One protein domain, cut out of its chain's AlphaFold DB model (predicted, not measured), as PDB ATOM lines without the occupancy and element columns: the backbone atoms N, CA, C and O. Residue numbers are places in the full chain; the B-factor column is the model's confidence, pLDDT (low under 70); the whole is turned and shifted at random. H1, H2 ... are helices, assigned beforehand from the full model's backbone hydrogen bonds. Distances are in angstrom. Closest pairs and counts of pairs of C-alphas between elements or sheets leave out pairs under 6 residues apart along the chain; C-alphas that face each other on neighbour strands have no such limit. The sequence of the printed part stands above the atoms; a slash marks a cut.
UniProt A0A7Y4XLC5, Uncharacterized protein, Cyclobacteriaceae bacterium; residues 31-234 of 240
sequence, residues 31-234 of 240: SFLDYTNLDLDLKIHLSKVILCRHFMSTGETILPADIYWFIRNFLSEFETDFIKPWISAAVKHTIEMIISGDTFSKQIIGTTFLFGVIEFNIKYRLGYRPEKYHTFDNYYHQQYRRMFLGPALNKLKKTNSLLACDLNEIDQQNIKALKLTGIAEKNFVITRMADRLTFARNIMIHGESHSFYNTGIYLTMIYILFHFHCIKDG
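AT A GLANCE: This is residues 31 to 234 of the 240 residues of an uncharacterized protein of Cyclobacteriaceae bacterium (UniProt A0A7Y4XLC5). H9, the last helix, runs through the middle of a helical body, with H1, H2, H3, H4 and H8 packed round it; H7 packs on H1, and H6 on H4 and H8. H5 lies at one end of the long axis, while residues 179 to 187 stick out at the other. The printed part, 204 residues with nine named helices and no named strand, is all helix, with H1, H2, H3, H4, H7, H8 and H9 in a bundle, helices packed together. It is compact, with a radius of gyration of the C-alphas of 17.2 A and spans of 54 by 41 by 38 A.

HOW THE PARTS SIT: H1, residues 40 to 54, touches the hub H9, residues 212 to 232; their closest C-alphas, Ser 47 and Leu 225, are 5.7 A apart. The closest C-alphas to H9 follow for three more helices that touch it: in H2, residues 65 to 80, Ile 71 to Met 221, 7.4 A; in H3, residues 89 to 99, Ile 98 to Gly 216, 5.8 A; in H4, residues 104 to 125, Thr 111 to Gly 216, 4.7 A. H5, residues 139 to 145, touches no helix. H6, residues 149 to 156, touches residues 193 to 198 of H8, residues 193 to 206, opposite ways at a shallow tilt of 15 degrees, closest at C-alphas Gly 150 and Ala 194, 4.3 A. H7, residues 162 to 180, touches residues 48 to 52 of H1, closest at C-alphas Ile 170 and Cys 52, 5.7 A. H8 and H9 form a hairpin. O i to N i+4 pairs are within hydrogen-bond range throughout H1, H3, H4, H6, H7 and H9, but 9 of 12 in H2, 9 of 10 in H8 and 1 of 3 in H5, where 3 of 4 O i to N i+3 pairs are.

IN THESE COORDINATES: H1 begins at C-alpha 40 (3.463, 55.319, 45.251); H4 measures 31.9 A, and H9, 30.6 A, ends at C-alpha 232 (2.742, 51.328, 51.581).

THE WHOLE: The farthest C-alphas, His 134 and Gly 182, are 55.0 A apart. The printed part has no cut; the links H4 to H5 and H7 to H8 are long. Mean pLDDT of the printed part is 76.8, with 65 residues under 70, among them 78 to 88 and 198 to 214.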
ATOM      1  N   SER A  31       9.630  57.987  27.717       88.50
ATOM      2  CA  SER A  31       9.204  58.933  26.677       88.50
ATOM      3  C   SER A  31       7.935  59.713  27.025       88.50
ATOM      4  O   SER A  31       7.655  60.725  26.379       88.50
ATOM      5  N   PHE A  32       7.162  59.267  28.020       91.19
ATOM      6  CA  PHE A  32       5.876  59.880  28.370       91.19
ATOM      7  C   PHE A  32       5.605  59.982  29.876       91.19
ATOM      8  O   PHE A  32       4.594  60.567  30.265       91.19
ATOM      9  N   LEU A  33       6.487  59.450  30.726       93.25
ATOM     10  CA  LEU A  33       6.373  59.552  32.178       93.25
ATOM     11  C   LEU A  33       7.514  60.361  32.779       93.25
ATOM     12  O   LEU A  33       8.685  60.155  32.478       93.25
ATOM     13  N   ASP A  34       7.151  61.213  33.731       91.50
ATOM     14  CA  ASP A  34       8.088  61.846  34.647       91.50
ATOM     15  C   ASP A  34       8.023  61.130  35.996       91.50
ATOM     16  O   ASP A  34       7.004  61.185  36.691       91.50
ATOM     17  N   TYR A  35       9.119  60.459  36.358       91.12
ATOM     18  CA  TYR A  35       9.207  59.648  37.568       91.12
ATOM     19  C   TYR A  35       8.904  60.437  38.846       91.12
ATOM     20  O   TYR A  35       8.251  59.922  39.757       91.12
ATOM     21  N   THR A  36       9.352  61.692  38.904       88.06
ATOM     22  CA  THR A  36       9.234  62.538  40.102       88.06
ATOM     23  C   THR A  36       7.781  62.848  40.455       88.06
ATOM     24  O   THR A  36       7.446  63.078  41.615       88.06
ATOM     25  N   ASN A  37       6.899  62.789  39.457       90.44
ATOM     26  CA  ASN A  37       5.483  63.073  39.594       90.44
ATOM     27  C   ASN A  37       4.637  61.819  39.855       90.44
ATOM     28  O   ASN A  37       3.420  61.941  39.995       90.44
ATOM     29  N   LEU A  38       5.216  60.615  39.891       93.69
ATOM     30  CA  LEU A  38       4.458  59.371  40.058       93.69
ATOM     31  C   LEU A  38       4.105  59.135  41.529       93.69
ATOM     32  O   LEU A  38       4.972  59.201  42.406       93.69
ATOM     33  N   ASP A  39       2.844  58.799  41.803       93.88
ATOM     34  CA  ASP A  39       2.450  58.369  43.143       93.88
ATOM     35  C   ASP A  39       2.995  56.965  43.485       93.88
ATOM     36  O   ASP A  39       3.502  56.224  42.636       93.88
ATOM     37  N   LEU A  40       2.930  56.597  44.770       92.31
ATOM     38  CA  LEU A  40       3.463  55.319  45.251       92.31
ATOM     39  C   LEU A  40       2.757  54.113  44.615       92.31
ATOM     40  O   LEU A  40       3.402  53.104  44.333       92.31
ATOM     41  N   ASP A  41       1.449  54.207  44.379       95.38
ATOM     42  CA  ASP A  41       0.659  53.111  43.817       95.38
ATOM     43  C   ASP A  41       1.022  52.855  42.354       95.38
ATOM     44  O   ASP A  41       1.184  51.702  41.945       95.38
ATOM     45  N   LEU A  42       1.251  53.919  41.589       95.75
ATOM     46  CA  LEU A  42       1.765  53.850  40.235       95.75
ATOM     47  C   LEU A  42       3.207  53.334  40.214       95.75
ATOM     48  O   LEU A  42       3.530  52.492  39.382       95.75
ATOM     49  N   LYS A  43       4.068  53.737  41.156       95.38
ATOM     50  CA  LYS A  43       5.429  53.180  41.285       95.38
ATOM     51  C   LYS A  43       5.417  51.669  41.561       95.38
ATOM     52  O   LYS A  43       6.205  50.931  40.958       95.38
ATOM     53  N   ILE A  44       4.505  51.183  42.409       95.44
ATOM     54  CA  ILE A  44       4.288  49.740  42.634       95.44
ATOM     55  C   ILE A  44       3.826  49.067  41.340       95.44
ATOM     56  O   ILE A  44       4.418  48.066  40.925       95.44
ATOM     57  N   HIS A  45       2.809  49.628  40.683       95.50
ATOM     58  CA  HIS A  45       2.267  49.106  39.428       95.50
ATOM     59  C   HIS A  45       3.344  48.998  38.341       95.50
ATOM     60  O   HIS A  45       3.559  47.920  37.792       95.50
ATOM     61  N   LEU A  46       4.100  50.068  38.098       94.81
ATOM     62  CA  LEU A  46       5.176  50.100  37.105       94.81
ATOM     63  C   LEU A  46       6.305  49.119  37.432       94.81
ATOM     64  O   LEU A  46       6.817  48.465  36.526       94.81
ATOM     65  N   SER A  47       6.648  48.939  38.712       94.12
ATOM     66  CA  SER A  47       7.624  47.919  39.125       94.12
ATOM     67  C   SER A  47       7.173  46.514  38.711       94.12
ATOM     68  O   SER A  47       7.984  45.725  38.220       94.12
ATOM     69  N   LYS A  48       5.875  46.201  38.845       91.94
ATOM     70  CA  LYS A  48       5.301  44.931  38.367       91.94
ATOM     71  C   LYS A  48       5.315  44.840  36.847       91.94
ATOM     72  O   LYS A  48       5.709  43.803  36.320       91.94
ATOM     73  N   VAL A  49       4.896  45.899  36.152       90.44
ATOM     74  CA  VAL A  49       4.883  45.947  34.681       90.44
ATOM     75  C   VAL A  49       6.282  45.677  34.139       90.44
ATOM     76  O   VAL A  49       6.439  44.794  33.304       90.44
ATOM     77  N   ILE A  50       7.310  46.339  34.674       90.12
ATOM     78  CA  ILE A  50       8.717  46.115  34.316       90.12
ATOM     79  C   ILE A  50       9.129  44.655  34.555       90.12
ATOM     80  O   ILE A  50       9.710  44.025  33.669       90.12
ATOM     81  N   LEU A  51       8.797  44.089  35.723       86.94
ATOM     82  CA  LEU A  51       9.120  42.696  36.058       86.94
ATOM     83  C   LEU A  51       8.459  41.695  35.094       86.94
ATOM     84  O   LEU A  51       9.104  40.736  34.674       86.94
ATOM     85  N   CYS A  52       7.204  41.931  34.714       82.81
ATOM     86  CA  CYS A  52       6.461  41.090  33.773       82.81
ATOM     87  C   CYS A  52       6.925  41.262  32.319       82.81
ATOM     88  O   CYS A  52       6.988  40.285  31.577       82.81
ATOM     89  N   ARG A  53       7.213  42.496  31.898       80.62
ATOM     90  CA  ARG A  53       7.487  42.850  30.498       80.62
ATOM     91  C   ARG A  53       8.903  42.480  30.065       80.62
ATOM     92  O   ARG A  53       9.111  42.166  28.898       80.62
ATOM     93  N   HIS A  54       9.873  42.525  30.979       76.56
ATOM     94  CA  HIS A  54      11.292  42.479  30.613       76.56
ATOM     95  C   HIS A  54      12.043  41.226  31.070       76.56
ATOM     96  O   HIS A  54      13.094  40.892  30.522       76.56
ATOM     97  N   PHE A  55      11.485  40.481  32.022       72.19
ATOM     98  CA  PHE A  55      12.082  39.245  32.519       72.19
ATOM     99  C   PHE A  55      11.213  38.065  32.090       72.19
ATOM    100  O   PHE A  55      10.387  37.565  32.861       72.19
ATOM    101  N   MET A  56      11.401  37.622  30.844       63.19
ATOM    102  CA  MET A  56      10.534  36.632  30.214       63.19
ATOM    103  C   MET A  56      10.572  35.279  30.925       63.19
ATOM    104  O   MET A  56      11.584  34.820  31.454       63.19
ATOM    105  N   SER A  57       9.423  34.621  30.898       55.47
ATOM    106  CA  SER A  57       9.128  33.274  31.399       55.47
ATOM    107  C   SER A  57      10.062  32.163  30.909       55.47
ATOM    108  O   SER A  57      10.277  31.194  31.641       55.47
ATOM    109  N   THR A  58      10.660  32.329  29.727       55.72
ATOM    110  CA  THR A  58      11.648  31.422  29.119       55.72
ATOM    111  C   THR A  58      13.059  31.552  29.704       55.72
ATOM    112  O   THR A  58      13.926  30.754  29.358       55.72
ATOM    113  N   GLY A  59      13.307  32.521  30.592       51.53
ATOM    114  CA  GLY A  59      14.628  32.788  31.177       51.53
ATOM    115  C   GLY A  59      15.463  33.804  30.393       51.53
ATOM    116  O   GLY A  59      16.517  34.223  30.869       51.53
ATOM    117  N   GLU A  60      14.982  34.251  29.233       55.19
ATOM    118  CA  GLU A  60      15.576  35.367  28.505       55.19
ATOM    119  C   GLU A  60      15.231  36.689  29.204       55.19
ATOM    120  O   GLU A  60      14.105  36.912  29.653       55.19
ATOM    121  N   THR A  61      16.223  37.564  29.342       58.53
ATOM    122  CA  THR A  61      16.013  38.909  29.880       58.53
ATOM    123  C   THR A  61      16.290  39.912  28.786       58.53
ATOM    124  O   THR A  61      17.368  39.913  28.193       58.53
ATOM    125  N   ILE A  62      15.321  40.781  28.560       62.88
ATOM    126  CA  ILE A  62      15.431  41.896  27.638       62.88
ATOM    127  C   ILE A  62      15.642  43.110  28.532       62.88
ATOM    128  O   ILE A  62      14.845  43.339  29.434       62.88
ATOM    129  N   LEU A  63      16.732  43.853  28.344       66.12
ATOM    130  CA  LEU A  63      17.065  45.019  29.170       66.12
ATOM    131  C   LEU A  63      16.784  46.331  28.414       66.12
ATOM    132  O   LEU A  63      17.731  46.979  27.965       66.12
ATOM    133  N   PRO A  64      15.519  46.740  28.217       67.62
ATOM    134  CA  PRO A  64      15.232  48.021  27.589       67.62
ATOM    135  C   PRO A  64      15.572  49.191  28.514       67.62
ATOM    136  O   PRO A  64      15.751  49.033  29.726       67.62
ATOM    137  N   ALA A  65      15.616  50.383  27.912       72.12
ATOM    138  CA  ALA A  65      15.891  51.652  28.584       72.12
ATOM    139  C   ALA A  65      15.017  51.869  29.833       72.12
ATOM    140  O   ALA A  65      15.523  52.353  30.844       72.12
ATOM    141  N   ASP A  66      13.763  51.396  29.804       82.69
ATOM    142  CA  ASP A  66      12.791  51.484  30.903       82.69
ATOM    143  C   ASP A  66      13.344  50.993  32.241       82.69
ATOM    144  O   ASP A  66      13.129  51.633  33.270       82.69
ATOM    145  N   ILE A  67      14.091  49.882  32.246       88.06
ATOM    146  CA  ILE A  67      14.612  49.314  33.494       88.06
ATOM    147  C   ILE A  67      15.666  50.240  34.102       88.06
ATOM    148  O   ILE A  67      15.617  50.555  35.290       88.06
ATOM    149  N   TYR A  68      16.624  50.686  33.289       89.12
ATOM    150  CA  TYR A  68      17.699  51.553  33.761       89.12
ATOM    151  C   TYR A  68      17.178  52.932  34.151       89.12
ATOM    152  O   TYR A  68      17.604  53.460  35.178       89.12
ATOM    153  N   TRP A  69      16.249  53.496  33.377       91.12
ATOM    154  CA  TRP A  69      15.559  54.737  33.716       91.12
ATOM    155  C   TRP A  69      14.868  54.619  35.078       91.12
ATOM    156  O   TRP A  69      15.105  55.442  35.963       91.12
ATOM    157  N   PHE A  70      14.087  53.561  35.298       93.25
ATOM    158  CA  PHE A  70      13.346  53.386  36.546       93.25
ATOM    159  C   PHE A  70      14.271  53.197  37.756       93.25
ATOM    160  O   PHE A  70      14.063  53.825  38.793       93.25
ATOM    161  N   ILE A  71      15.334  52.392  37.621       92.69
ATOM    162  CA  ILE A  71      16.326  52.189  38.691       92.69
ATOM    163  C   ILE A  71      17.074  53.490  39.004       92.69
ATOM    164  O   ILE A  71      17.273  53.814  40.173       92.69
ATOM    165  N   ARG A  72      17.494  54.252  37.988       91.56
ATOM    166  CA  ARG A  72      18.225  55.513  38.196       91.56
ATOM    167  C   ARG A  72      17.371  56.554  38.910       91.56
ATOM    168  O   ARG A  72      17.876  57.208  39.815       91.56
ATOM    169  N   ASN A  73      16.094  56.672  38.551       91.56
ATOM    170  CA  ASN A  73      15.189  57.585  39.244       91.56
ATOM    171  C   ASN A  73      14.851  57.110  40.668       91.56
ATOM    172  O   ASN A  73      14.776  57.913  41.591       91.56
ATOM    173  N   PHE A  74      14.731  55.799  40.888       90.69
ATOM    174  CA  PHE A  74      14.624  55.253  42.243       90.69
ATOM    175  C   PHE A  74      15.838  55.627  43.112       90.69
ATOM    176  O   PHE A  74      15.691  55.997  44.275       90.69
ATOM    177  N   LEU A  75      17.046  55.559  42.544       89.12
ATOM    178  CA  LEU A  75      18.276  55.949  43.233       89.12
ATOM    179  C   LEU A  75      18.404  57.459  43.471       89.12
ATOM    180  O   LEU A  75      19.091  57.842  44.415       89.12
ATOM    181  N   SER A  76      17.790  58.313  42.646       84.88
ATOM    182  CA  SER A  76      17.869  59.769  42.825       84.88
ATOM    183  C   SER A  76      16.958  60.269  43.948       84.88
ATOM    184  O   SER A  76      17.351  61.163  44.694       84.88
ATOM    185  N   GLU A  77      15.793  59.647  44.157       78.12
ATOM    186  CA  GLU A  77      14.916  59.966  45.298       78.12
ATOM    187  C   GLU A  77      15.557  59.633  46.654       78.12
ATOM    188  O   GLU A  77      15.212  60.222  47.683       78.12
ATOM    189  N   PHE A  78      16.538  58.728  46.656       66.62
ATOM    190  CA  PHE A  78      17.197  58.230  47.857       66.62
ATOM    191  C   PHE A  78      17.940  59.311  48.671       66.62
ATOM    192  O   PHE A  78      18.154  59.132  49.867       66.62
ATOM    193  N   GLU A  79      18.292  60.457  48.081       53.81
ATOM    194  CA  GLU A  79      18.986  61.543  48.799       53.81
ATOM    195  C   GLU A  79      18.064  62.386  49.700       53.81
ATOM    196  O   GLU A  79      18.546  63.242  50.440       53.81
ATOM    197  N   THR A  80      16.751  62.128  49.693       49.72
ATOM    198  CA  THR A  80      15.756  62.979  50.374       49.72
ATOM    199  C   THR A  80      15.038  62.331  51.567       49.72
ATOM    200  O   THR A  80      14.354  63.033  52.314       49.72
ATOM    201  N   ASP A  81      15.213  61.026  51.817       43.06
ATOM    202  CA  ASP A  81      14.479  60.298  52.870       43.06
ATOM    203  C   ASP A  81      15.320  60.133  54.159       43.06
ATOM    204  O   ASP A  81      15.881  59.078  54.455       43.06
ATOM    205  N   PHE A  82      15.417  61.207  54.952       38.91
ATOM    206  CA  PHE A  82      16.202  61.271  56.202       38.91
ATOM    207  C   PHE A  82      15.680  60.379  57.350       38.91
ATOM    208  O   PHE A  82      16.341  60.252  58.379       38.91
ATOM    209  N   ILE A  83      14.499  59.764  57.215       40.47
ATOM    210  CA  ILE A  83      13.803  59.045  58.307       40.47
ATOM    211  C   ILE A  83      13.997  57.516  58.203       40.47
ATOM    212  O   ILE A  83      13.374  56.726  58.915       40.47
ATOM    213  N   LYS A  84      14.835  57.053  57.272       43.38
ATOM    214  CA  LYS A  84      14.517  55.815  56.572       43.38
ATOM    215  C   LYS A  84      15.768  54.966  56.217       43.38
ATOM    216  O   LYS A  84      16.315  55.098  55.132       43.38
ATOM    217  N   PRO A  85      16.196  54.015  57.077       40.34
ATOM    218  CA  PRO A  85      17.453  53.253  56.923       40.34
ATOM    219  C   PRO A  85      17.424  52.072  55.918       40.34
ATOM    220  O   PRO A  85      18.360  51.278  55.854       40.34
ATOM    221  N   TRP A  86      16.348  51.900  55.144       50.53
ATOM    222  CA  TRP A  86      16.039  50.681  54.354       50.53
ATOM    223  C   TRP A  86      16.884  50.497  53.101       50.53
ATOM    224  O   TRP A  86      17.110  49.363  52.676       50.53
ATOM    225  N   ILE A  87      17.328  51.596  52.503       55.97
ATOM    226  CA  ILE A  87      18.439  51.590  51.567       55.97
ATOM    227  C   ILE A  87      19.566  52.147  52.426       55.97
ATOM    228  O   ILE A  87      19.663  53.345  52.642       55.97
ATOM    229  N   SER A  88      20.376  51.296  53.043       67.81
ATOM    230  CA  SER A  88      21.620  51.823  53.596       67.81
ATOM    231  C   SER A  88      22.452  52.361  52.427       67.81
ATOM    232  O   SER A  88      22.275  51.920  51.287       67.81
ATOM    233  N   ALA A  89      23.400  53.264  52.681       76.00
ATOM    234  CA  ALA A  89      24.373  53.646  51.654       76.00
ATOM    235  C   ALA A  89      24.994  52.404  50.974       76.00
ATOM    236  O   ALA A  89      25.244  52.413  49.775       76.00
ATOM    237  N   ALA A  90      25.120  51.286  51.705       80.69
ATOM    238  CA  ALA A  90      25.533  50.003  51.147       80.69
ATOM    239  C   ALA A  90      24.558  49.435  50.100       80.69
ATOM    240  O   ALA A  90      25.019  48.949  49.072       80.69
ATOM    241  N   VAL A  91      23.236  49.497  50.301       83.44
ATOM    242  CA  VAL A  91      22.263  49.065  49.279       83.44
ATOM    243  C   VAL A  91      22.294  50.002  48.068       83.44
ATOM    244  O   VAL A  91      22.315  49.499  46.947       83.44
ATOM    245  N   LYS A  92      22.376  51.329  48.266       86.12
ATOM    246  CA  LYS A  92      22.524  52.302  47.160       86.12
ATOM    247  C   LYS A  92      23.748  51.954  46.311       86.12
ATOM    248  O   LYS A  92      23.613  51.679  45.124       86.12
ATOM    249  N   HIS A  93      24.912  51.851  46.951       86.44
ATOM    250  CA  HIS A  93      26.167  51.507  46.287       86.44
ATOM    251  C   HIS A  93      26.135  50.126  45.636       86.44
ATOM    252  O   HIS A  93      26.688  49.941  44.559       86.44
ATOM    253  N   THR A  94      25.453  49.156  46.242       87.88
ATOM    254  CA  THR A  94      25.256  47.829  45.646       87.88
ATOM    255  C   THR A  94      24.478  47.926  44.337       87.88
ATOM    256  O   THR A  94      24.879  47.320  43.343       87.88
ATOM    257  N   ILE A  95      23.380  48.682  44.315       89.75
ATOM    258  CA  ILE A  95      22.578  48.872  43.103       89.75
ATOM    259  C   ILE A  95      23.389  49.640  42.053       89.75
ATOM    260  O   ILE A  95      23.422  49.222  40.898       89.75
ATOM    261  N   GLU A  96      24.109  50.692  42.449       89.44
ATOM    262  CA  GLU A  96      25.040  51.423  41.578       89.44
ATOM    263  C   GLU A  96      26.098  50.486  40.978       89.44
ATOM    264  O   GLU A  96      26.350  50.544  39.778       89.44
ATOM    265  N   MET A  97      26.666  49.567  41.764       86.56
ATOM    266  CA  MET A  97      27.615  48.554  41.284       86.56
ATOM    267  C   MET A  97      26.986  47.606  40.258       86.56
ATOM    268  O   MET A  97      27.638  47.280  39.267       86.56
ATOM    269  N   ILE A  98      25.736  47.182  40.474       86.12
ATOM    270  CA  ILE A  98      24.992  46.308  39.553       86.12
ATOM    271  C   ILE A  98      24.748  47.006  38.211       86.12
ATOM    272  O   ILE A  98      24.939  46.386  37.167       86.12
ATOM    273  N   ILE A  99      24.347  48.281  38.224       86.81
ATOM    274  CA  ILE A  99      24.055  49.032  36.992       86.81
ATOM    275  C   ILE A  99      25.292  49.700  36.379       86.81
ATOM    276  O   ILE A  99      25.229  50.160  35.239       86.81
ATOM    277  N   SER A 100      26.413  49.769  37.107       76.50
ATOM    278  CA  SER A 100      27.681  50.270  36.578       76.50
ATOM    279  C   SER A 100      28.207  49.274  35.547       76.50
ATOM    280  O   SER A 100      28.542  48.134  35.871       76.50
ATOM    281  N   GLY A 101      28.285  49.689  34.285       63.72
ATOM    282  CA  GLY A 101      28.858  48.881  33.202       63.72
ATOM    283  C   GLY A 101      30.374  48.662  33.316       63.72
ATOM    284  O   GLY A 101      30.982  48.164  32.378       63.72
ATOM    285  N   ASP A 102      30.988  49.053  34.438       58.66
ATOM    286  CA  ASP A 102      32.428  49.274  34.561       58.66
ATOM    287  C   ASP A 102      33.254  48.005  34.791       58.66
ATOM    288  O   ASP A 102      34.395  47.957  34.351       58.66
ATOM    289  N   THR A 103      32.753  46.982  35.500       63.53
ATOM    290  CA  THR A 103      33.540  45.751  35.754       63.53
ATOM    291  C   THR A 103      32.683  44.546  36.159       63.53
ATOM    292  O   THR A 103      31.819  44.642  37.032       63.53
ATOM    293  N   PHE A 104      33.031  43.376  35.611       67.56
ATOM    294  CA  PHE A 104      32.526  42.043  35.984       67.56
ATOM    295  C   PHE A 104      32.421  41.834  37.506       67.56
ATOM    296  O   PHE A 104      31.389  41.425  38.038       67.56
ATOM    297  N   SER A 105      33.496  42.164  38.228       71.56
ATOM    298  CA  SER A 105      33.612  41.925  39.667       71.56
ATOM    299  C   SER A 105      32.645  42.772  40.495       71.56
ATOM    300  O   SER A 105      32.084  42.263  41.465       71.56
ATOM    301  N   LYS A 106      32.398  44.035  40.113       76.19
ATOM    302  CA  LYS A 106      31.429  44.897  40.813       76.19
ATOM    303  C   LYS A 106      30.018  44.325  40.709       76.19
ATOM    304  O   LYS A 106      29.318  44.255  41.717       76.19
ATOM    305  N   GLN A 107      29.630  43.851  39.529       74.88
ATOM    306  CA  GLN A 107      28.296  43.292  39.317       74.88
ATOM    307  C   GLN A 107      28.080  42.000  40.116       74.88
ATOM    308  O   GLN A 107      27.015  41.835  40.709       74.88
ATOM    309  N   ILE A 108      29.083  41.122  40.228       75.69
ATOM    310  CA  ILE A 108      28.994  39.901  41.055       75.69
ATOM    311  C   ILE A 108      28.892  40.220  42.544       75.69
ATOM    312  O   ILE A 108      28.036  39.658  43.234       75.69
ATOM    313  N   ILE A 109      29.741  41.122  43.045       80.12
ATOM    314  CA  ILE A 109      29.715  41.533  44.454       80.12
ATOM    315  C   ILE A 109      28.356  42.157  44.776       80.12
ATOM    316  O   ILE A 109      27.707  41.747  45.741       80.12
ATOM    317  N   GLY A 110      27.894  43.079  43.928       82.94
ATOM    318  CA  GLY A 110      26.601  43.734  44.087       82.94
ATOM    319  C   GLY A 110      25.444  42.731  44.072       82.94
ATOM    320  O   GLY A 110      24.624  42.695  44.987       82.94
ATOM    321  N   THR A 111      25.419  41.836  43.084       84.25
ATOM    322  CA  THR A 111      24.388  40.791  42.958       84.25
ATOM    323  C   THR A 111      24.366  39.877  44.187       84.25
ATOM    324  O   THR A 111      23.300  39.617  44.748       84.25
ATOM    325  N   THR A 112      25.533  39.432  44.665       82.31
ATOM    326  CA  THR A 112      25.658  38.560  45.847       82.31
ATOM    327  C   THR A 112      25.151  39.243  47.114       82.31
ATOM    328  O   THR A 112      24.408  38.638  47.891       82.31
ATOM    329  N   PHE A 113      25.512  40.510  47.318       84.44
ATOM    330  CA  PHE A 113      25.024  41.286  48.453       84.44
ATOM    331  C   PHE A 113      23.501  41.462  48.389       84.44
ATOM    332  O   PHE A 113      22.801  41.219  49.376       84.44
ATOM    333  N   LEU A 114      22.963  41.795  47.212       86.50
ATOM    334  CA  LEU A 114      21.534  42.037  47.022       86.50
ATOM    335  C   LEU A 114      20.679  40.775  47.229       86.50
ATOM    336  O   LEU A 114      19.575  40.865  47.772       86.50
ATOM    337  N   PHE A 115      21.200  39.589  46.899       85.69
ATOM    338  CA  PHE A 115      20.576  38.314  47.275       85.69
ATOM    339  C   PHE A 115      20.361  38.205  48.790       85.69
ATOM    340  O   PHE A 115      19.273  37.829  49.232       85.69
ATOM    341  N   GLY A 116      21.382  38.548  49.581       82.69
ATOM    342  CA  GLY A 116      21.304  38.551  51.042       82.69
ATOM    343  C   GLY A 116      20.281  39.560  51.564       82.69
ATOM    344  O   GLY A 116      19.473  39.224  52.431       82.69
ATOM    345  N   VAL A 117      20.258  40.763  50.983       85.94
ATOM    346  CA  VAL A 117      19.289  41.817  51.326       85.94
ATOM    347  C   VAL A 117      17.857  41.347  51.071       85.94
ATOM    348  O   VAL A 117      17.010  41.448  51.960       85.94
ATOM    349  N   ILE A 118      17.560  40.800  49.893       87.50
ATOM    350  CA  ILE A 118      16.204  40.341  49.553       87.50
ATOM    351  C   ILE A 118      15.801  39.144  50.419       87.50
ATOM    352  O   ILE A 118      14.684  39.112  50.940       87.50
ATOM    353  N   GLU A 119      16.706  38.186  50.635       86.62
ATOM    354  CA  GLU A 119      16.452  37.041  51.514       86.62
ATOM    355  C   GLU A 119      16.117  37.502  52.941       86.62
ATOM    356  O   GLU A 119      15.146  37.020  53.533       86.62
ATOM    357  N   PHE A 120      16.861  38.477  53.467       84.75
ATOM    358  CA  PHE A 120      16.576  39.098  54.755       84.75
ATOM    359  C   PHE A 120      15.196  39.766  54.780       84.75
ATOM    360  O   PHE A 120      14.403  39.476  55.676       84.75
ATOM    361  N   ASN A 121      14.873  40.593  53.779       84.38
ATOM    362  CA  ASN A 121      13.590  41.300  53.689       84.38
ATOM    363  C   ASN A 121      12.400  40.323  53.684       84.38
ATOM    364  O   ASN A 121      11.413  40.514  54.400       84.38
ATOM    365  N   ILE A 122      12.500  39.235  52.917       88.38
ATOM    366  CA  ILE A 122      11.463  38.199  52.859       88.38
ATOM    367  C   ILE A 122      11.311  37.510  54.212       88.38
ATOM    368  O   ILE A 122      10.194  37.371  54.715       88.38
ATOM    369  N   LYS A 123      12.421  37.084  54.825       87.81
ATOM    370  CA  LYS A 123      12.399  36.432  56.142       87.81
ATOM    371  C   LYS A 123      11.799  37.349  57.197       87.81
ATOM    372  O   LYS A 123      10.991  36.888  58.003       87.81
ATOM    373  N   TYR A 124      12.145  38.631  57.175       85.00
ATOM    374  CA  TYR A 124      11.599  39.610  58.100       85.00
ATOM    375  C   TYR A 124      10.086  39.769  57.923       85.00
ATOM    376  O   TYR A 124       9.341  39.697  58.900       85.00
ATOM    377  N   ARG A 125       9.584  39.857  56.686       84.81
ATOM    378  CA  ARG A 125       8.132  39.844  56.423       84.81
ATOM    379  C   ARG A 125       7.442  38.556  56.886       84.81
ATOM    380  O   ARG A 125       6.286  38.592  57.287       84.81
ATOM    381  N   LEU A 126       8.156  37.432  56.911       87.25
ATOM    382  CA  LEU A 126       7.681  36.154  57.456       87.25
ATOM    383  C   LEU A 126       7.786  36.037  58.989       87.25
ATOM    384  O   LEU A 126       7.513  34.962  59.532       87.25
ATOM    385  N   GLY A 127       8.193  37.100  59.686       83.31
ATOM    386  CA  GLY A 127       8.280  37.151  61.148       83.31
ATOM    387  C   GLY A 127       9.675  36.909  61.731       83.31
ATOM    388  O   GLY A 127       9.809  36.812  62.948       83.31
ATOM    389  N   TYR A 128      10.727  36.825  60.912       82.69
ATOM    390  CA  TYR A 128      12.100  36.800  61.424       82.69
ATOM    391  C   TYR A 128      12.445  38.147  62.079       82.69
ATOM    392  O   TYR A 128      12.275  39.195  61.463       82.69
ATOM    393  N   ARG A 129      12.897  38.117  63.335       78.44
ATOM    394  CA  ARG A 129      13.206  39.299  64.161       78.44
ATOM    395  C   ARG A 129      14.541  39.092  64.885       78.44
ATOM    396  O   ARG A 129      14.521  38.661  66.037       78.44
ATOM    397  N   PRO A 130      15.689  39.234  64.199       70.25
ATOM    398  CA  PRO A 130      17.002  38.918  64.774       70.25
ATOM    399  C   PRO A 130      17.335  39.738  66.029       70.25
ATOM    400  O   PRO A 130      18.048  39.252  66.896       70.25
ATOM    401  N   GLU A 131      16.796  40.946  66.147       69.12
ATOM    402  CA  GLU A 131      16.986  41.862  67.272       69.12
ATOM    403  C   GLU A 131      16.229  41.453  68.545       69.12
ATOM    404  O   GLU A 131      16.641  41.805  69.647       69.12
ATOM    405  N   LYS A 132      15.135  40.688  68.420       64.50
ATOM    406  CA  LYS A 132      14.283  40.322  69.565       64.50
ATOM    407  C   LYS A 132      14.851  39.203  70.426       64.50
ATOM    408  O   LYS A 132      14.315  38.938  71.501       64.50
ATOM    409  N   TYR A 133      15.906  38.530  69.976       63.09
ATOM    410  CA  TYR A 133      16.477  37.412  70.707       63.09
ATOM    411  C   TYR A 133      18.004  37.497  70.719       63.09
ATOM    412  O   TYR A 133      18.661  37.469  69.684       63.09
ATOM    413  N   HIS A 134      18.565  37.568  71.926       50.75
ATOM    414  CA  HIS A 134      19.986  37.828  72.170       50.75
ATOM    415  C   HIS A 134      20.947  36.723  71.711       50.75
ATOM    416  O   HIS A 134      22.153  36.952  71.658       50.75
ATOM    417  N   THR A 135      20.454  35.526  71.389       56.72
ATOM    418  CA  THR A 135      21.299  34.395  71.001       56.72
ATOM    419  C   THR A 135      21.040  33.965  69.570       56.72
ATOM    420  O   THR A 135      19.909  33.730  69.138       56.72
ATOM    421  N   PHE A 136      22.141  33.790  68.837       52.91
ATOM    422  CA  PHE A 136      22.095  33.240  67.495       52.91
ATOM    423  C   PHE A 136      21.436  31.833  67.501       52.91
ATOM    424  O   PHE A 136      20.656  31.514  66.611       52.91
ATOM    425  N   ASP A 137      21.628  31.026  68.542       52.94
ATOM    426  CA  ASP A 137      21.089  29.657  68.629       52.94
ATOM    427  C   ASP A 137      19.654  29.522  69.157       52.94
ATOM    428  O   ASP A 137      19.242  28.459  69.621       52.94
ATOM    429  N   ASN A 138      18.833  30.565  69.052       65.81
ATOM    430  CA  ASN A 138      17.431  30.436  69.419       65.81
ATOM    431  C   ASN A 138      16.678  29.484  68.460       65.81
ATOM    432  O   ASN A 138      16.680  29.680  67.240       65.81
ATOM    433  N   TYR A 139      15.972  28.490  69.014       67.50
ATOM    434  CA  TYR A 139      15.058  27.589  68.299       67.50
ATOM    435  C   TYR A 139      14.108  28.344  67.350       67.50
ATOM    436  O   TYR A 139      13.917  27.936  66.202       67.50
ATOM    437  N   TYR A 140      13.607  29.511  67.771       66.81
ATOM    438  CA  TYR A 140      12.740  30.369  66.954       66.81
ATOM    439  C   TYR A 140      13.405  30.861  65.656       66.81
ATOM    440  O   TYR A 140      12.726  31.053  64.644       66.81
ATOM    441  N   HIS A 141      14.730  31.030  65.646       72.44
ATOM    442  CA  HIS A 141      15.489  31.487  64.480       72.44
ATOM    443  C   HIS A 141      15.946  30.360  63.560       72.44
ATOM    444  O   HIS A 141      16.175  30.614  62.374       72.44
ATOM    445  N   GLN A 142      16.061  29.126  64.060       76.62
ATOM    446  CA  GLN A 142      16.608  28.010  63.286       76.62
ATOM    447  C   GLN A 142      15.830  27.762  61.988       76.62
ATOM    448  O   GLN A 142      16.441  27.582  60.930       76.62
ATOM    449  N   GLN A 143      14.496  27.838  62.038       80.44
ATOM    450  CA  GLN A 143      13.647  27.648  60.858       80.44
ATOM    451  C   GLN A 143      13.858  28.718  59.774       80.44
ATOM    452  O   GLN A 143      13.746  28.412  58.591       80.44
ATOM    453  N   TYR A 144      14.190  29.958  60.150       82.06
ATOM    454  CA  TYR A 144      14.429  31.052  59.202       82.06
ATOM    455  C   TYR A 144      15.868  31.053  58.684       82.06
ATOM    456  O   TYR A 144      16.102  31.362  57.519       82.06
ATOM    457  N   ARG A 145      16.841  30.660  59.513       75.44
ATOM    458  CA  ARG A 145      18.250  30.529  59.106       75.44
ATOM    459  C   ARG A 145      18.438  29.510  57.997       75.44
ATOM    460  O   ARG A 145      19.110  29.795  57.017       75.44
ATOM    461  N   ARG A 146      17.800  28.348  58.143       78.44
ATOM    462  CA  ARG A 146      17.878  27.246  57.173       78.44
ATOM    463  C   ARG A 146      16.994  27.458  55.940       78.44
ATOM    464  O   ARG A 146      17.019  26.650  55.019       78.44
ATOM    465  N   MET A 147      16.197  28.525  55.922       83.75
ATOM    466  CA  MET A 147      15.310  28.839  54.810       83.75
ATOM    467  C   MET A 147      16.066  29.656  53.768       83.75
ATOM    468  O   MET A 147      16.339  30.828  53.985       83.75
ATOM    469  N   PHE A 148      16.409  29.060  52.636       82.25
ATOM    470  CA  PHE A 148      17.001  29.809  51.526       82.25
ATOM    471  C   PHE A 148      15.967  30.720  50.845       82.25
ATOM    472  O   PHE A 148      14.757  30.547  51.020       82.25
ATOM    473  N   LEU A 149      16.445  31.671  50.039       82.75
ATOM    474  CA  LEU A 149      15.624  32.641  49.310       82.75
ATOM    475  C   LEU A 149      14.422  32.038  48.560       82.75
ATOM    476  O   LEU A 149      13.305  32.509  48.748       82.75
ATOM    477  N   GLY A 150      14.616  30.997  47.743       82.94
ATOM    478  CA  GLY A 150      13.524  30.364  46.987       82.94
ATOM    479  C   GLY A 150      12.387  29.849  47.887       82.94
ATOM    480  O   GLY A 150      11.236  30.269  47.726       82.94
ATOM    481  N   PRO A 151      12.681  28.993  48.887       86.38
ATOM    482  CA  PRO A 151      11.715  28.586  49.910       86.38
ATOM    483  C   PRO A 151      11.069  29.755  50.666       86.38
ATOM    484  O   PRO A 151       9.858  29.729  50.901       86.38
ATOM    485  N   ALA A 152      11.845  30.783  51.023       88.00
ATOM    486  CA  ALA A 152      11.336  31.966  51.711       88.00
ATOM    487  C   ALA A 152      10.320  32.720  50.842       88.00
ATOM    488  O   ALA A 152       9.220  33.027  51.301       88.00
ATOM    489  N   LEU A 153      10.637  32.944  49.566       88.06
ATOM    490  CA  LEU A 153       9.751  33.608  48.615       88.06
ATOM    491  C   LEU A 153       8.459  32.807  48.419       88.06
ATOM    492  O   LEU A 153       7.367  33.360  48.513       88.06
ATOM    493  N   ASN A 154       8.564  31.488  48.241       89.25
ATOM    494  CA  ASN A 154       7.399  30.610  48.129       89.25
ATOM    495  C   ASN A 154       6.512  30.641  49.381       89.25
ATOM    496  O   ASN A 154       5.290  30.554  49.264       89.25
ATOM    497  N   LYS A 155       7.101  30.768  50.577       91.44
ATOM    498  CA  LYS A 155       6.343  30.929  51.821       91.44
ATOM    499  C   LYS A 155       5.663  32.301  51.884       91.44
ATOM    500  O   LYS A 155       4.487  32.359  52.227       91.44
ATOM    501  N   LEU A 156       6.354  33.378  51.499       91.06
ATOM    502  CA  LEU A 156       5.791  34.735  51.465       91.06
ATOM    503  C   LEU A 156       4.604  34.834  50.501       91.06
ATOM    504  O   LEU A 156       3.569  35.380  50.868       91.06
ATOM    505  N   LYS A 157       4.706  34.229  49.315       91.62
ATOM    506  CA  LYS A 157       3.633  34.198  48.307       91.62
ATOM    507  C   LYS A 157       2.359  33.473  48.760       91.62
ATOM    508  O   LYS A 157       1.333  33.604  48.106       91.62
ATOM    509  N   LYS A 158       2.405  32.706  49.854       92.44
ATOM    510  CA  LYS A 158       1.225  32.060  50.460       92.44
ATOM    511  C   LYS A 158       0.536  32.929  51.518       92.44
ATOM    512  O   LYS A 158      -0.447  32.494  52.104       92.44
ATOM    513  N   THR A 159       1.074  34.112  51.810       90.50
ATOM    514  CA  THR A 159       0.447  35.074  52.726       90.50
ATOM    515  C   THR A 159      -0.610  35.908  52.000       90.50
ATOM    516  O   THR A 159      -0.590  36.002  50.777       90.50
ATOM    517  N   ASN A 160      -1.494  36.566  52.755       88.88
ATOM    518  CA  ASN A 160      -2.542  37.443  52.213       88.88
ATOM    519  C   ASN A 160      -2.084  38.910  52.064       88.88
ATOM    520  O   ASN A 160      -2.905  39.821  52.105       88.88
ATOM    521  N   SER A 161      -0.773  39.162  51.962       90.69
ATOM    522  CA  SER A 161      -0.240  40.524  51.802       90.69
ATOM    523  C   SER A 161      -0.366  41.014  50.356       90.69
ATOM    524  O   SER A 161      -0.315  40.210  49.425       90.69
ATOM    525  N   LEU A 162      -0.460  42.334  50.152       92.06
ATOM    526  CA  LEU A 162      -0.488  42.932  48.808       92.06
ATOM    527  C   LEU A 162       0.762  42.557  48.000       92.06
ATOM    528  O   LEU A 162       0.654  42.145  46.847       92.06
ATOM    529  N   LEU A 163       1.933  42.583  48.642       92.31
ATOM    530  CA  LEU A 163       3.178  42.109  48.045       92.31
ATOM    531  C   LEU A 163       3.080  40.642  47.593       92.31
ATOM    532  O   LEU A 163       3.543  40.301  46.508       92.31
ATOM    533  N   ALA A 164       2.475  39.758  48.391       92.38
ATOM    534  CA  ALA A 164       2.294  38.360  48.000       92.38
ATOM    535  C   ALA A 164       1.361  38.207  46.791       92.38
ATOM    536  O   ALA A 164       1.646  37.386  45.914       92.38
ATOM    537  N   CYS A 165       0.290  39.000  46.714       92.44
ATOM    538  CA  CYS A 165      -0.590  39.052  45.546       92.44
ATOM    539  C   CYS A 165       0.181  39.473  44.289       92.44
ATOM    540  O   CYS A 165       0.147  38.751  43.292       92.44
ATOM    541  N   ASP A 166       0.954  40.556  44.363       93.44
ATOM    542  CA  ASP A 166       1.738  41.064  43.234       93.44
ATOM    543  C   ASP A 166       2.810  40.071  42.775       93.44
ATOM    544  O   ASP A 166       2.973  39.827  41.579       93.44
ATOM    545  N   LEU A 167       3.501  39.424  43.717       91.12
ATOM    546  CA  LEU A 167       4.472  38.379  43.401       91.12
ATOM    547  C   LEU A 167       3.809  37.162  42.735       91.12
ATOM    548  O   LEU A 167       4.397  36.534  41.854       91.12
ATOM    549  N   ASN A 168       2.595  36.784  43.147       89.94
ATOM    550  CA  ASN A 168       1.846  35.724  42.469       89.94
ATOM    551  C   ASN A 168       1.411  36.138  41.066       89.94
ATOM    552  O   ASN A 168       1.486  35.313  40.157       89.94
ATOM    553  N   GLU A 169       0.992  37.385  40.881       88.94
ATOM    554  CA  GLU A 169       0.596  37.904  39.577       88.94
ATOM    555  C   GLU A 169       1.765  37.891  38.587       88.94
ATOM    556  O   GLU A 169       1.597  37.402  37.471       88.94
ATOM    557  N   ILE A 170       2.960  38.311  39.014       87.06
ATOM    558  CA  ILE A 170       4.180  38.260  38.190       87.06
ATOM    559  C   ILE A 170       4.469  36.821  37.727       87.06
ATOM    560  O   ILE A 170       4.702  36.574  36.541       87.06
ATOM    561  N   ASP A 171       4.391  35.839  38.631       82.69
ATOM    562  CA  ASP A 171       4.567  34.425  38.269       82.69
ATOM    563  C   ASP A 171       3.465  33.918  37.316       82.69
ATOM    564  O   ASP A 171       3.740  33.132  36.408       82.69
ATOM    565  N   GLN A 172       2.215  34.354  37.495       82.00
ATOM    566  CA  GLN A 172       1.089  33.924  36.660       82.00
ATOM    567  C   GLN A 172       1.117  34.531  35.255       82.00
ATOM    568  O   GLN A 172       0.800  33.828  34.293       82.00
ATOM    569  N   GLN A 173       1.484  35.805  35.118       78.50
ATOM    570  CA  GLN A 173       1.598  36.472  33.819       78.50
ATOM    571  C   GLN A 173       2.629  35.772  32.934       78.50
ATOM    572  O   GLN A 173       2.350  35.462  31.776       78.50
ATOM    573  N   ASN A 174       3.761  35.386  33.521       67.56
ATOM    574  CA  ASN A 174       4.787  34.588  32.859       67.56
ATOM    575  C   ASN A 174       4.244  33.259  32.297       67.56
ATOM    576  O   ASN A 174       4.564  32.876  31.170       67.56
ATOM    577  N   ILE A 175       3.377  32.576  33.049       71.06
ATOM    578  CA  ILE A 175       2.735  31.326  32.611       71.06
ATOM    579  C   ILE A 175       1.728  31.585  31.483       71.06
ATOM    580  O   ILE A 175       1.690  30.834  30.508       71.06
ATOM    581  N   LYS A 176       0.906  32.635  31.603       74.00
ATOM    582  CA  LYS A 176      -0.083  33.001  30.577       74.00
ATOM    583  C   LYS A 176       0.596  33.343  29.252       74.00
ATOM    584  O   LYS A 176       0.173  32.827  28.221       74.00
ATOM    585  N   ALA A 177       1.670  34.131  29.284       69.06
ATOM    586  CA  ALA A 177       2.432  34.498  28.094       69.06
ATOM    587  C   ALA A 177       2.988  33.264  27.357       69.06
ATOM    588  O   ALA A 177       2.820  33.168  26.146       69.06
ATOM    589  N   LEU A 178       3.547  32.274  28.073       67.06
ATOM    590  CA  LEU A 178       4.023  31.016  27.466       67.06
ATOM    591  C   LEU A 178       2.911  30.212  26.798       67.06
ATOM    592  O   LEU A 178       3.117  29.625  25.744       67.06
ATOM    593  N   LYS A 179       1.720  30.173  27.399       71.50
ATOM    594  CA  LYS A 179       0.585  29.472  26.786       71.50
ATOM    595  C   LYS A 179       0.133  30.152  25.493       71.50
ATOM    596  O   LYS A 179      -0.281  29.468  24.563       71.50
ATOM    597  N   LEU A 180       0.234  31.480  25.423       70.62
ATOM    598  CA  LEU A 180      -0.159  32.264  24.251       70.62
ATOM    599  C   LEU A 180       0.828  32.159  23.079       70.62
ATOM    600  O   LEU A 180       0.418  32.377  21.944       70.62
ATOM    601  N   THR A 181       2.096  31.799  23.310       67.69
ATOM    602  CA  THR A 181       3.065  31.598  22.214       67.69
ATOM    603  C   THR A 181       2.828  30.306  21.428       67.69
ATOM    604  O   THR A 181       3.427  30.125  20.370       67.69
ATOM    605  N   GLY A 182       1.971  29.398  21.915       65.94
ATOM    606  CA  GLY A 182       1.647  28.138  21.236       65.94
ATOM    607  C   GLY A 182       2.782  27.107  21.236       65.94
ATOM    608  O   GLY A 182       2.684  26.082  20.560       65.94
ATOM    609  N   ILE A 183       3.860  27.348  21.990       66.00
ATOM    610  CA  ILE A 183       4.943  26.377  22.174       66.00
ATOM    611  C   ILE A 183       4.384  25.194  22.979       66.00
ATOM    612  O   ILE A 183       3.619  25.378  23.920       66.00
ATOM    613  N   ALA A 184       4.736  23.959  22.615       66.62
ATOM    614  CA  ALA A 184       4.313  22.781  23.372       66.62
ATOM    615  C   ALA A 184       5.014  22.725  24.743       66.62
ATOM    616  O   ALA A 184       6.223  22.932  24.805       66.62
ATOM    617  N   GLU A 185       4.299  22.364  25.818       67.25
ATOM    618  CA  GLU A 185       4.831  22.317  27.202       67.25
ATOM    619  C   GLU A 185       6.119  21.494  27.348       67.25
ATOM    620  O   GLU A 185       6.997  21.850  28.122       67.25
ATOM    621  N   LYS A 186       6.297  20.441  26.542       70.31
ATOM    622  CA  LYS A 186       7.533  19.636  26.513       70.31
ATOM    623  C   LYS A 186       8.787  20.400  26.053       70.31
ATOM    624  O   LYS A 186       9.893  19.913  26.254       70.31
ATOM    625  N   ASN A 187       8.614  21.553  25.407       53.00
ATOM    626  CA  ASN A 187       9.680  22.339  24.788       53.00
ATOM    627  C   ASN A 187      10.021  23.612  25.582       53.00
ATOM    628  O   ASN A 187      10.852  24.394  25.124       53.00
ATOM    629  N   PHE A 188       9.392  23.856  26.738       59.38
ATOM    630  CA  PHE A 188       9.732  24.997  27.587       59.38
ATOM    631  C   PHE A 188       9.659  24.651  29.074       59.38
ATOM    632  O   PHE A 188       8.850  23.840  29.512       59.38
ATOM    633  N   VAL A 189      10.498  25.311  29.872       61.31
ATOM    634  CA  VAL A 189      10.448  25.219  31.333       61.31
ATOM    635  C   VAL A 189       9.741  26.457  31.861       61.31
ATOM    636  O   VAL A 189      10.173  27.582  31.619       61.31
ATOM    637  N   ILE A 190       8.653  26.259  32.604       64.62
ATOM    638  CA  ILE A 190       8.015  27.343  33.352       64.62
ATOM    639  C   ILE A 190       8.929  27.692  34.523       64.62
ATOM    640  O   ILE A 190       8.975  26.962  35.512       64.62
ATOM    641  N   THR A 191       9.644  28.811  34.425       65.19
ATOM    642  CA  THR A 191      10.488  29.295  35.524       65.19
ATOM    643  C   THR A 191       9.710  30.273  36.403       65.19
ATOM    644  O   THR A 191       9.307  31.348  35.947       65.19
ATOM    645  N   ARG A 192       9.491  29.924  37.677       72.44
ATOM    646  CA  ARG A 192       8.974  30.873  38.678       72.44
ATOM    647  C   ARG A 192      10.097  31.788  39.151       72.44
ATOM    648  O   ARG A 192      11.275  31.434  39.053       72.44
ATOM    649  N   MET A 193       9.759  32.918  39.769       75.25
ATOM    650  CA  MET A 193      10.756  33.810  40.374       75.25
ATOM    651  C   MET A 193      11.686  33.068  41.342       75.25
ATOM    652  O   MET A 193      12.896  33.266  41.309       75.25
ATOM    653  N   ALA A 194      11.134  32.174  42.169       71.62
ATOM    654  CA  ALA A 194      11.918  31.372  43.107       71.62
ATOM    655  C   ALA A 194      12.943  30.471  42.396       71.62
ATOM    656  O   ALA A 194      14.067  30.333  42.880       71.62
ATOM    657  N   ASP A 195      12.579  29.905  41.245       68.19
ATOM    658  CA  ASP A 195      13.457  29.043  40.454       68.19
ATOM    659  C   ASP A 195      14.587  29.876  39.846       68.19
ATOM    660  O   ASP A 195      15.757  29.548  40.025       68.19
ATOM    661  N   ARG A 196      14.260  31.027  39.241       70.00
ATOM    662  CA  ARG A 196      15.249  31.959  38.668       70.00
ATOM    663  C   ARG A 196      16.278  32.421  39.694       70.00
ATOM    664  O   ARG A 196      17.474  32.411  39.423       70.00
ATOM    665  N   LEU A 197      15.814  32.777  40.889       72.00
ATOM    666  CA  LEU A 197      16.670  33.221  41.988       72.00
ATOM    667  C   LEU A 197      17.547  32.087  42.534       72.00
ATOM    668  O   LEU A 197      18.684  32.326  42.939       72.00
ATOM    669  N   THR A 198      17.040  30.853  42.536       67.75
ATOM    670  CA  THR A 198      17.792  29.676  42.993       67.75
ATOM    671  C   THR A 198      18.866  29.281  41.980       67.75
ATOM    672  O   THR A 198      20.021  29.088  42.363       67.75
ATOM    673  N   PHE A 199      18.522  29.222  40.689       65.19
ATOM    674  CA  PHE A 199      19.478  28.917  39.626       65.19
ATOM    675  C   PHE A 199      20.581  29.966  39.545       65.19
ATOM    676  O   PHE A 199      21.754  29.608  39.553       65.19
ATOM    677  N   ALA A 200      20.238  31.254  39.557       65.62
ATOM    678  CA  ALA A 200      21.244  32.301  39.442       65.62
ATOM    679  C   ALA A 200      22.233  32.321  40.620       65.62
ATOM    680  O   ALA A 200      23.426  32.532  40.414       65.62
ATOM    681  N   ARG A 201      21.778  32.019  41.847       62.28
ATOM    682  CA  ARG A 201      22.674  31.874  43.006       62.28
ATOM    683  C   ARG A 201      23.656  30.714  42.834       62.28
ATOM    684  O   ARG A 201      24.829  30.879  43.153       62.28
ATOM    685  N   ASN A 202      23.196  29.570  42.332       59.12
ATOM    686  CA  ASN A 202      24.062  28.414  42.104       59.12
ATOM    687  C   ASN A 202      25.072  28.687  40.993       59.12
ATOM    688  O   ASN A 202      26.249  28.400  41.158       59.12
ATOM    689  N   ILE A 203      24.653  29.291  39.884       57.41
ATOM    690  CA  ILE A 203      25.583  29.471  38.775       57.41
ATOM    691  C   ILE A 203      26.618  30.576  39.060       57.41
ATOM    692  O   ILE A 203      27.762  30.448  38.635       57.41
ATOM    693  N   MET A 204      26.302  31.587  39.883       59.53
ATOM    694  CA  MET A 204      27.327  32.507  40.410       59.53
ATOM    695  C   MET A 204      28.437  31.781  41.186       59.53
ATOM    696  O   MET A 204      29.589  32.201  41.127       59.53
ATOM    697  N   ILE A 205      28.106  30.700  41.902       57.88
ATOM    698  CA  ILE A 205      29.087  29.883  42.635       57.88
ATOM    699  C   ILE A 205      29.959  29.073  41.662       57.88
ATOM    700  O   ILE A 205      31.111  28.777  41.974       57.88
ATOM    701  N   HIS A 206      29.434  28.745  40.480       51.88
ATOM    702  CA  HIS A 206      30.115  27.923  39.478       51.88
ATOM    703  C   HIS A 206      30.796  28.728  38.355       51.88
ATOM    704  O   HIS A 206      31.609  28.173  37.627       51.88
ATOM    705  N   GLY A 207      30.537  30.036  38.238       52.06
ATOM    706  CA  GLY A 207      31.200  30.928  37.275       52.06
ATOM    707  C   GLY A 207      30.767  30.747  35.812       52.06
ATOM    708  O   GLY A 207      31.437  31.240  34.907       52.06
ATOM    709  N   GLU A 208      29.658  30.049  35.555       48.25
ATOM    710  CA  GLU A 208      29.297  29.577  34.211       48.25
ATOM    711  C   GLU A 208      28.262  30.479  33.516       48.25
ATOM    712  O   GLU A 208      27.064  30.246  33.642       48.25
ATOM    713  N   SER A 209      28.713  31.499  32.760       49.47
ATOM    714  CA  SER A 209      27.989  32.301  31.724       49.47
ATOM    715  C   SER A 209      27.837  33.824  31.943       49.47
ATOM    716  O   SER A 209      27.981  34.359  33.033       49.47
ATOM    717  N   HIS A 210      27.576  34.555  30.851       43.22
ATOM    718  CA  HIS A 210      27.404  36.018  30.811       43.22
ATOM    719  C   HIS A 210      25.964  36.499  31.087       43.22
ATOM    720  O   HIS A 210      25.739  37.704  31.152       43.22
ATOM    721  N   SER A 211      24.977  35.610  31.270       50.00
ATOM    722  CA  SER A 211      23.580  36.025  31.503       50.00
ATOM    723  C   SER A 211      23.279  36.418  32.962       50.00
ATOM    724  O   SER A 211      22.172  36.872  33.259       50.00
ATOM    725  N   PHE A 212      24.254  36.324  33.882       49.09
ATOM    726  CA  PHE A 212      24.061  36.666  35.304       49.09
ATOM    727  C   PHE A 212      23.835  38.139  35.589       49.09
ATOM    728  O   PHE A 212      23.177  38.457  36.574       49.09
ATOM    729  N   TYR A 213      24.322  39.052  34.756       50.09
ATOM    730  CA  TYR A 213      24.178  40.490  35.025       50.09
ATOM    731  C   TYR A 213      22.718  40.939  34.954       50.09
ATOM    732  O   TYR A 213      22.266  41.770  35.742       50.09
ATOM    733  N   ASN A 214      21.940  40.259  34.111       66.44
ATOM    734  CA  ASN A 214      20.490  40.385  34.051       66.44
ATOM    735  C   ASN A 214      19.823  39.965  35.372       66.44
ATOM    736  O   ASN A 214      18.797  40.524  35.749       66.44
ATOM    737  N   THR A 215      20.430  39.032  36.119       74.25
ATOM    738  CA  THR A 215      19.956  38.638  37.456       74.25
ATOM    739  C   THR A 215      20.150  39.769  38.464       74.25
ATOM    740  O   THR A 215      19.247  40.022  39.253       74.25
ATOM    741  N   GLY A 216      21.277  40.486  38.444       79.94
ATOM    742  CA  GLY A 216      21.498  41.631  39.340       79.94
ATOM    743  C   GLY A 216      20.444  42.725  39.150       79.94
ATOM    744  O   GLY A 216      19.856  43.225  40.113       79.94
ATOM    745  N   ILE A 217      20.139  43.046  37.893       85.94
ATOM    746  CA  ILE A 217      19.109  44.029  37.540       85.94
ATOM    747  C   ILE A 217      17.713  43.518  37.927       85.94
ATOM    748  O   ILE A 217      16.911  44.261  38.493       85.94
ATOM    749  N   TYR A 218      17.437  42.230  37.712       84.81
ATOM    750  CA  TYR A 218      16.198  41.593  38.154       84.81
ATOM    751  C   TYR A 218      15.999  41.668  39.673       84.81
ATOM    752  O   TYR A 218      14.935  42.067  40.149       84.81
ATOM    753  N   LEU A 219      17.038  41.334  40.445       86.94
ATOM    754  CA  LEU A 219      17.044  41.462  41.902       86.94
ATOM    755  C   LEU A 219      16.792  42.909  42.316       86.94
ATOM    756  O   LEU A 219      16.029  43.145  43.247       86.94
ATOM    757  N   THR A 220      17.382  43.872  41.610       90.19
ATOM    758  CA  THR A 220      17.169  45.299  41.879       90.19
ATOM    759  C   THR A 220      15.698  45.663  41.725       90.19
ATOM    760  O   THR A 220      15.123  46.258  42.631       90.19
ATOM    761  N   MET A 221      15.046  45.232  40.645       92.06
ATOM    762  CA  MET A 221      13.616  45.485  40.446       92.06
ATOM    763  C   MET A 221      12.734  44.784  41.487       92.06
ATOM    764  O   MET A 221      11.769  45.381  41.970       92.06
ATOM    765  N   ILE A 222      13.073  43.555  41.900       90.81
ATOM    766  CA  ILE A 222      12.392  42.887  43.023       90.81
ATOM    767  C   ILE A 222      12.562  43.700  44.306       90.81
ATOM    768  O   ILE A 222      11.593  43.907  45.035       90.81
ATOM    769  N   TYR A 223      13.775  44.165  44.597       90.75
ATOM    770  CA  TYR A 223      14.045  44.974  45.777       90.75
ATOM    771  C   TYR A 223      13.238  46.280  45.762       90.75
ATOM    772  O   TYR A 223      12.624  46.613  46.773       90.75
ATOM    773  N   ILE A 224      13.167  46.970  44.622       91.94
ATOM    774  CA  ILE A 224      12.359  48.186  44.447       91.94
ATOM    775  C   ILE A 224      10.874  47.904  44.726       91.94
ATOM    776  O   ILE A 224      10.246  48.629  45.499       91.94
ATOM    777  N   LEU A 225      10.324  46.808  44.191       93.50
ATOM    778  CA  LEU A 225       8.949  46.391  44.488       93.50
ATOM    779  C   LEU A 225       8.745  46.168  45.996       93.50
ATOM    780  O   LEU A 225       7.784  46.669  46.580       93.50
ATOM    781  N   PHE A 226       9.661  45.446  46.648       90.31
ATOM    782  CA  PHE A 226       9.621  45.226  48.096       90.31
ATOM    783  C   PHE A 226       9.671  46.540  48.873       90.31
ATOM    784  O   PHE A 226       8.924  46.700  49.839       90.31
ATOM    785  N   HIS A 227      10.531  47.465  48.454       88.44
ATOM    786  CA  HIS A 227      10.705  48.767  49.074       88.44
ATOM    787  C   HIS A 227       9.404  49.575  49.042       88.44
ATOM    788  O   HIS A 227       8.935  50.009  50.095       88.44
ATOM    789  N   PHE A 228       8.763  49.708  47.880       90.88
ATOM    790  CA  PHE A 228       7.500  50.442  47.782       90.88
ATOM    791  C   PHE A 228       6.378  49.804  48.601       90.88
ATOM    792  O   PHE A 228       5.650  50.515  49.293       90.88
ATOM    793  N   HIS A 229       6.288  48.472  48.623       91.56
ATOM    794  CA  HIS A 229       5.356  47.774  49.516       91.56
ATOM    795  C   HIS A 229       5.681  47.996  50.995       91.56
ATOM    796  O   HIS A 229       4.775  48.065  51.817       91.56
ATOM    797  N   CYS A 230       6.956  48.112  51.380       84.12
ATOM    798  CA  CYS A 230       7.318  48.426  52.767       84.12
ATOM    799  C   CYS A 230       6.824  49.822  53.159       84.12
ATOM    800  O   CYS A 230       6.290  49.981  54.256       84.12
ATOM    801  N   ILE A 231       6.953  50.801  52.257       85.38
ATOM    802  CA  ILE A 231       6.409  52.150  52.456       85.38
ATOM    803  C   ILE A 231       4.883  52.093  52.574       85.38
ATOM    804  O   ILE A 231       4.337  52.638  53.531       85.38
ATOM    805  N   LYS A 232       4.208  51.411  51.641       88.19
ATOM    806  CA  LYS A 232       2.742  51.328  51.581       88.19
ATOM    807  C   LYS A 232       2.137  50.657  52.812       88.19
ATOM    808  O   LYS A 232       1.192  51.180  53.392       88.19
ATOM    809  N   ASP A 233       2.712  49.538  53.239       85.62
ATOM    810  CA  ASP A 233       2.234  48.781  54.400       85.62
ATOM    811  C   ASP A 233       2.670  49.418  55.738       85.62
ATOM    812  O   ASP A 233       2.354  48.892  56.806       85.62
ATOM    813  N   GLY A 234       3.474  50.489  55.707       77.06
ATOM    814  CA  GLY A 234       4.068  51.098  56.900       77.06
ATOM    815  C   GLY A 234       4.988  50.152  57.681       77.06
ATOM    816  O   GLY A 234       5.219  50.362  58.874       77.06
TER     817      GLY A 234